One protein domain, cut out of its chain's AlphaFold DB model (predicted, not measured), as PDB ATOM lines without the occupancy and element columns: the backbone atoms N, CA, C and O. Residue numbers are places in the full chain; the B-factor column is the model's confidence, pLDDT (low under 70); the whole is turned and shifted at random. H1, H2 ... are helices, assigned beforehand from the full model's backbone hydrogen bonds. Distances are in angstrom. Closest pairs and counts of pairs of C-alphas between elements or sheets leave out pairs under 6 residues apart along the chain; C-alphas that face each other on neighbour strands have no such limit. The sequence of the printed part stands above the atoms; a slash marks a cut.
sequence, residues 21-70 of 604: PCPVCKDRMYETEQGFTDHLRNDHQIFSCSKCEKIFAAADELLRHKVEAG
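Overview. This is residues 21 to 70 of the 604 residues of the protein "Pc20g02050 protein" of Penicillium rubens (strain ATCC 28089 / DSM 1075 / NRRL 1951 / Wisconsin 54-1255) (UniProt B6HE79). Four parts follow one another along a rod: a looped stretch at one end, residues 21 to 32; the helix H1, set across the long axis; a folded-back loop in the middle, residues 45 to 58; and the helix H2 at the other end. The two helices do not meet, and the loop lies between them. The printed part has 50 residues with two named helices, H1 then H2, and no named strand; the class is all helix, with under half of the residues, 22 of 50, in named elements. It is only just compact, close to loose, with a radius of gyration of the C-alphas of 11.6 A, and spans 36 by 17 by 13 A.

Along the chain. Begin at C-alpha 21 at (70.744, -123.927, 228.207) and pass through residues 21 to 32, which hold no named element. Find C-alpha 33 at (79.650, -124.528, 232.919); from there H1, residues 33 to 44, runs 15.5 A to C-alpha 44. After residues 45 to 58, find H2, residues 59 to 68, which runs 14.4 A to C-alpha 68 at (96.230, -138.375, 220.881).

Arrangement. H1 and H2 are apart, with no C-alpha of the one within 8 A of the other. Look between them in the chain for a long link of 14 residues, where residues 47 to 48 pair with residues 55 to 56, antiparallel. In H1 and H2 every O i to N i+4 pair is within hydrogen-bond range.

Size, cuts and confidence. The C-alphas farthest apart, those of Asp 27 and Gly 70, are 36.2 A apart. The printed part has no cut. Mean pLDDT of the printed part is 72.9; look for values under 70 at residues 22 to 27, 31, 50, 53 and 57.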
ATOM      1  N   PRO A  21      71.923-123.151 228.591       74.12
ATOM      2  CA  PRO A  21      70.744-123.927 228.207       74.12
ATOM      3  C   PRO A  21      71.119-125.311 227.668       74.12
ATOM      4  O   PRO A  21      71.971-125.437 226.786       74.12
ATOM      5  N   CYS A  22      70.437-126.364 228.129       69.38
ATOM      6  CA  CYS A  22      70.574-127.690 227.525       69.38
ATOM      7  C   CYS A  22      69.883-127.753 226.147       69.38
ATOM      8  O   CYS A  22      68.672-127.563 226.061       69.38
ATOM      9  N   PRO A  23      70.595-128.094 225.053       64.94
ATOM     10  CA  PRO A  23      69.998-128.170 223.715       64.94
ATOM     11  C   PRO A  23      69.084-129.393 223.520       64.94
ATOM     12  O   PRO A  23      68.384-129.484 222.512       64.94
ATOM     13  N   VAL A  24      69.102-130.344 224.462       65.94
ATOM     14  CA  VAL A  24      68.329-131.594 224.403       65.94
ATOM     15  C   VAL A  24      67.123-131.540 225.344       65.94
ATOM     16  O   VAL A  24      66.003-131.850 224.936       65.94
ATOM     17  N   CYS A  25      67.319-131.095 226.586       68.44
ATOM     18  CA  CYS A  25      66.240-130.816 227.529       68.44
ATOM     19  C   CYS A  25      65.779-129.370 227.351       68.44
ATOM     20  O   CYS A  25      66.379-128.469 227.924       68.44
ATOM     21  N   LYS A  26      64.698-129.158 226.590       56.25
ATOM     22  CA  LYS A  26      64.173-127.828 226.222       56.25
ATOM     23  C   LYS A  26      63.877-126.868 227.396       56.25
ATOM     24  O   LYS A  26      63.686-125.688 227.133       56.25
ATOM     25  N   ASP A  27      63.910-127.344 228.647       60.03
ATOM     26  CA  ASP A  27      63.487-126.602 229.843       60.03
ATOM     27  C   ASP A  27      64.531-126.560 230.988       60.03
ATOM     28  O   ASP A  27      64.191-126.163 232.102       60.03
ATOM     29  N   ARG A  28      65.790-126.996 230.783       71.69
ATOM     30  CA  ARG A  28      66.822-127.002 231.850       71.69
ATOM     31  C   ARG A  28      67.961-126.011 231.588       71.69
ATOM     32  O   ARG A  28      68.641-126.105 230.565       71.69
ATOM     33  N   MET A  29      68.192-125.124 232.561       76.50
ATOM     34  CA  MET A  29      69.246-124.101 232.577       76.50
ATOM     35  C   MET A  29      70.231-124.374 233.718       76.50
ATOM     36  O   MET A  29      69.825-124.824 234.792       76.50
ATOM     37  N   TYR A  30      71.514-124.092 233.497       78.81
ATOM     38  CA  TYR A  30      72.571-124.287 234.491       78.81
ATOM     39  C   TYR A  30      73.342-122.988 234.713       78.81
ATOM     40  O   TYR A  30      73.741-122.334 233.756       78.81
ATOM     41  N   GLU A  31      73.591-122.641 235.973       69.69
ATOM     42  CA  GLU A  31      74.313-121.415 236.360       69.69
ATOM     43  C   GLU A  31      75.842-121.551 236.240       69.69
ATOM     44  O   GLU A  31      76.572-120.568 236.307       69.69
ATOM     45  N   THR A  32      76.354-122.778 236.073       73.44
ATOM     46  CA  THR A  32      77.793-123.050 235.944       73.44
ATOM     47  C   THR A  32      78.080-123.979 234.766       73.44
ATOM     48  O   THR A  32      77.366-124.958 234.538       73.44
ATOM     49  N   GLU A  33      79.176-123.712 234.050       71.12
ATOM     50  CA  GLU A  33      79.650-124.528 232.919       71.12
ATOM     51  C   GLU A  33      79.923-125.982 233.339       71.12
ATOM     52  O   GLU A  33      79.644-126.933 232.604       71.12
ATOM     53  N   GLN A  34      80.421-126.167 234.565       71.12
ATOM     54  CA  GLN A  34      80.663-127.484 235.144       71.12
ATOM     55  C   GLN A  34      79.344-128.243 235.364       71.12
ATOM     56  O   GLN A  34      79.246-129.404 234.972       71.12
ATOM     57  N   GLY A  35      78.307-127.580 235.895       74.12
ATOM     58  CA  GLY A  35      76.974-128.170 236.060       74.12
ATOM     59  C   GLY A  35      76.319-128.551 234.729       74.12
ATOM     60  O   GLY A  35      75.756-129.638 234.608       74.12
ATOM     61  N   PHE A  36      76.470-127.708 233.704       78.56
ATOM     62  CA  PHE A  36      76.028-128.001 232.337       78.56
ATOM     63  C   PHE A  36      76.753-129.214 231.735       78.56
ATOM     64  O   PHE A  36      76.124-130.118 231.182       78.56
ATOM     65  N   THR A  37      78.077-129.272 231.888       72.06
ATOM     66  CA  THR A  37      78.908-130.364 231.361       72.06
ATOM     67  C   THR A  37      78.609-131.693 232.055       72.06
ATOM     68  O   THR A  37      78.571-132.740 231.405       72.06
ATOM     69  N   ASP A  38      78.369-131.672 233.367       74.62
ATOM     70  CA  ASP A  38      78.027-132.874 234.123       74.62
ATOM     71  C   ASP A  38      76.596-133.352 233.813       74.62
ATOM     72  O   ASP A  38      76.374-134.560 233.715       74.62
ATOM     73  N   HIS A  39      75.650-132.446 233.533       78.44
ATOM     74  CA  HIS A  39      74.326-132.804 233.012       78.44
ATOM     75  C   HIS A  39      74.396-133.455 231.622       78.44
ATOM     76  O   HIS A  39      73.843-134.537 231.426       78.44
ATOM     77  N   LEU A  40      75.126-132.856 230.673       71.81
ATOM     78  CA  LEU A  40      75.335-133.440 229.341       71.81
ATOM     79  C   LEU A  40      75.957-134.842 229.422       71.81
ATOM     80  O   LEU A  40      75.559-135.747 228.683       71.81
ATOM     81  N   ARG A  41      76.897-135.043 230.352       72.81
ATOM     82  CA  ARG A  41      77.551-136.335 230.566       72.81
ATOM     83  C   ARG A  41      76.607-137.377 231.166       72.81
ATOM     84  O   ARG A  41      76.569-138.501 230.673       72.81
ATOM     85  N   ASN A  42      75.887-137.025 232.228       73.81
ATOM     86  CA  ASN A  42      75.117-137.988 233.017       73.81
ATOM     87  C   ASN A  42      73.748-138.300 232.396       73.81
ATOM     88  O   ASN A  42      73.349-139.462 232.376       73.81
ATOM     89  N   ASP A  43      73.065-137.292 231.847       72.50
ATOM     90  CA  ASP A  43      71.687-137.430 231.359       72.50
ATOM     91  C   ASP A  43      71.613-137.643 229.835       72.50
ATOM     92  O   ASP A  43      70.644-138.221 229.340       72.50
ATOM     93  N   HIS A  44      72.636-137.217 229.079       74.38
ATOM     94  CA  HIS A  44      72.660-137.320 227.609       74.38
ATOM     95  C   HIS A  44      73.804-138.168 227.041       74.38
ATOM     96  O   HIS A  44      73.834-138.389 225.832       74.38
ATOM     97  N   GLN A  45      74.717-138.666 227.884       74.31
ATOM     98  CA  GLN A  45      75.915-139.411 227.462       74.31
ATOM     99  C   GLN A  45      76.786-138.642 226.446       74.31
ATOM    100  O   GLN A  45      77.436-139.229 225.585       74.31
ATOM    101  N   ILE A  46      76.810-137.311 226.549       72.88
ATOM    102  CA  ILE A  46      77.587-136.420 225.686       72.88
ATOM    103  C   ILE A  46      78.873-136.030 226.423       72.88
ATOM    104  O   ILE A  46      78.837-135.391 227.475       72.88
ATOM    105  N   PHE A  47      80.029-136.398 225.870       76.94
ATOM    106  CA  PHE A  47      81.338-136.130 226.468       76.94
ATOM    107  C   PHE A  47      82.080-135.061 225.661       76.94
ATOM    108  O   PHE A  47      82.531-135.332 224.555       76.94
ATOM    109  N   SER A  48      82.252-133.851 226.193       73.94
ATOM    110  CA  SER A  48      82.996-132.778 225.517       73.94
ATOM    111  C   SER A  48      84.443-132.654 226.020       73.94
ATOM    112  O   SER A  48      84.761-132.916 227.186       73.94
ATOM    113  N   CYS A  49      85.362-132.265 225.133       73.94
ATOM    114  CA  CYS A  49      86.730-131.905 225.498       73.94
ATOM    115  C   CYS A  49      86.827-130.410 225.818       73.94
ATOM    116  O   CYS A  49      86.735-129.586 224.917       73.94
ATOM    117  N   SER A  50      87.125-130.059 227.070       66.19
ATOM    118  CA  SER A  50      87.234-128.661 227.523       66.19
ATOM    119  C   SER A  50      88.357-127.838 226.874       66.19
ATOM    120  O   SER A  50      88.401-126.630 227.052       66.19
ATOM    121  N   LYS A  51      89.288-128.461 226.134       72.12
ATOM    122  CA  LYS A  51      90.382-127.750 225.440       72.12
ATOM    123  C   LYS A  51      90.113-127.453 223.968       72.12
ATOM    124  O   LYS A  51      90.784-126.595 223.406       72.12
ATOM    125  N   CYS A  52      89.216-128.192 223.320       73.56
ATOM    126  CA  CYS A  52      89.004-128.065 221.876       73.56
ATOM    127  C   CYS A  52      87.544-128.266 221.446       73.56
ATOM    128  O   CYS A  52      87.296-128.495 220.265       73.56
ATOM    129  N   GLU A  53      86.615-128.289 222.406       67.94
ATOM    130  CA  GLU A  53      85.155-128.334 222.223       67.94
ATOM    131  C   GLU A  53      84.621-129.521 221.395       67.94
ATOM    132  O   GLU A  53      83.452-129.568 221.022       67.94
ATOM    133  N   LYS A  54      85.452-130.542 221.138       73.38
ATOM    134  CA  LYS A  54      85.036-131.766 220.436       73.38
ATOM    135  C   LYS A  54      84.136-132.619 221.322       73.38
ATOM    136  O   LYS A  54      84.425-132.788 222.507       73.38
ATOM    137  N   ILE A  55      83.094-133.183 220.720       75.69
ATOM    138  CA  ILE A  55      82.074-134.002 221.378       75.69
ATOM    139  C   ILE A  55      82.293-135.478 221.026       75.69
ATOM    140  O   ILE A  55      82.562-135.807 219.873       75.69
ATOM    141  N   PHE A  56      82.160-136.353 222.018       77.25
ATOM    142  CA  PHE A  56      82.334-137.800 221.924       77.25
ATOM    143  C   PHE A  56      81.108-138.512 222.493       77.25
ATOM    144  O   PHE A  56      80.488-138.023 223.442       77.25
ATOM    145  N   ALA A  57      80.768-139.664 221.914       65.31
ATOM    146  CA  ALA A  57      79.609-140.461 222.317       65.31
ATOM    147  C   ALA A  57      79.936-141.430 223.466       65.31
ATOM    148  O   ALA A  57      79.035-142.001 224.076       65.31
ATOM    149  N   ALA A  58      81.224-141.614 223.772       72.62
ATOM    150  CA  ALA A  58      81.682-142.476 224.850       72.62
ATOM    151  C   ALA A  58      82.895-141.894 225.603       72.62
ATOM    152  O   ALA A  58      83.713-141.142 225.065       72.62
ATOM    153  N   ALA A  59      83.023-142.256 226.883       71.12
ATOM    154  CA  ALA A  59      84.095-141.768 227.752       71.12
ATOM    155  C   ALA A  59      85.493-142.252 227.316       71.12
ATOM    156  O   ALA A  59      86.486-141.547 227.518       71.12
ATOM    157  N   ASP A  60      85.584-143.442 226.717       75.19
ATOM    158  CA  ASP A  60      86.831-144.020 226.208       75.19
ATOM    159  C   ASP A  60      87.330-143.280 224.957       75.19
ATOM    160  O   ASP A  60      88.533-143.060 224.818       75.19
ATOM    161  N   GLU A  61      86.422-142.818 224.094       77.44
ATOM    162  CA  GLU A  61      86.735-141.963 222.944       77.44
ATOM    163  C   GLU A  61      87.317-140.614 223.373       77.44
ATOM    164  O   GLU A  61      88.348-140.192 222.845       77.44
ATOM    165  N   LEU A  62      86.721-139.973 224.386       76.31
ATOM    166  CA  LEU A  62      87.264-138.741 224.959       76.31
ATOM    167  C   LEU A  62      88.662-138.974 225.558       76.31
ATOM    168  O   LEU A  62      89.534-138.107 225.450       76.31
ATOM    169  N   LEU A  63      88.897-140.126 226.195       75.06
ATOM    170  CA  LEU A  63      90.198-140.453 226.779       75.06
ATOM    171  C   LEU A  63      91.258-140.706 225.698       75.06
ATOM    172  O   LEU A  63      92.358-140.161 225.807       75.06
ATOM    173  N   ARG A  64      90.919-141.454 224.635       76.19
ATOM    174  CA  ARG A  64      91.781-141.626 223.451       76.19
ATOM    175  C   ARG A  64      92.135-140.274 222.844       76.19
ATOM    176  O   ARG A  64      93.314-139.964 222.696       76.19
ATOM    177  N   HIS A  65      91.137-139.421 222.630       81.06
ATOM    178  CA  HIS A  65      91.345-138.077 222.105       81.06
ATOM    179  C   HIS A  65      92.257-137.225 222.998       81.06
ATOM    180  O   HIS A  65      93.146-136.546 222.491       81.06
ATOM    181  N   LYS A  66      92.086-137.263 224.327       76.88
ATOM    182  CA  LYS A  66      92.939-136.501 225.253       76.88
ATOM    183  C   LYS A  66      94.411-136.923 225.185       76.88
ATOM    184  O   LYS A  66      95.277-136.074 225.390       76.88
ATOM    185  N   VAL A  67      94.683-138.195 224.894       77.56
ATOM    186  CA  VAL A  67      96.042-138.729 224.724       77.56
ATOM    187  C   VAL A  67      96.597-138.396 223.337       77.56
ATOM    188  O   VAL A  67      97.703-137.873 223.239       77.56
ATOM    189  N   GLU A  68      95.826-138.629 222.274       77.56
ATOM    190  CA  GLU A  68      96.230-138.375 220.881       77.56
ATOM    191  C   GLU A  68      96.443-136.887 220.585       77.56
ATOM    192  O   GLU A  68      97.384-136.519 219.887       77.56
ATOM    193  N   ALA A  69      95.602-136.018 221.149       76.94
ATOM    194  CA  ALA A  69      95.705-134.571 220.990       76.94
ATOM    195  C   ALA A  69      96.697-133.920 221.974       76.94
ATOM    196  O   ALA A  69      96.813-132.698 222.007       76.94
ATOM    197  N   GLY A  70      97.399-134.706 222.804       71.69
ATOM    198  CA  GLY A  70      98.371-134.183 223.771       71.69
ATOM    199  C   GLY A  70      97.750-133.289 224.851       71.69
ATOM    200  O   GLY A  70      98.411-132.421 225.419       71.69
TER     201      GLY A  70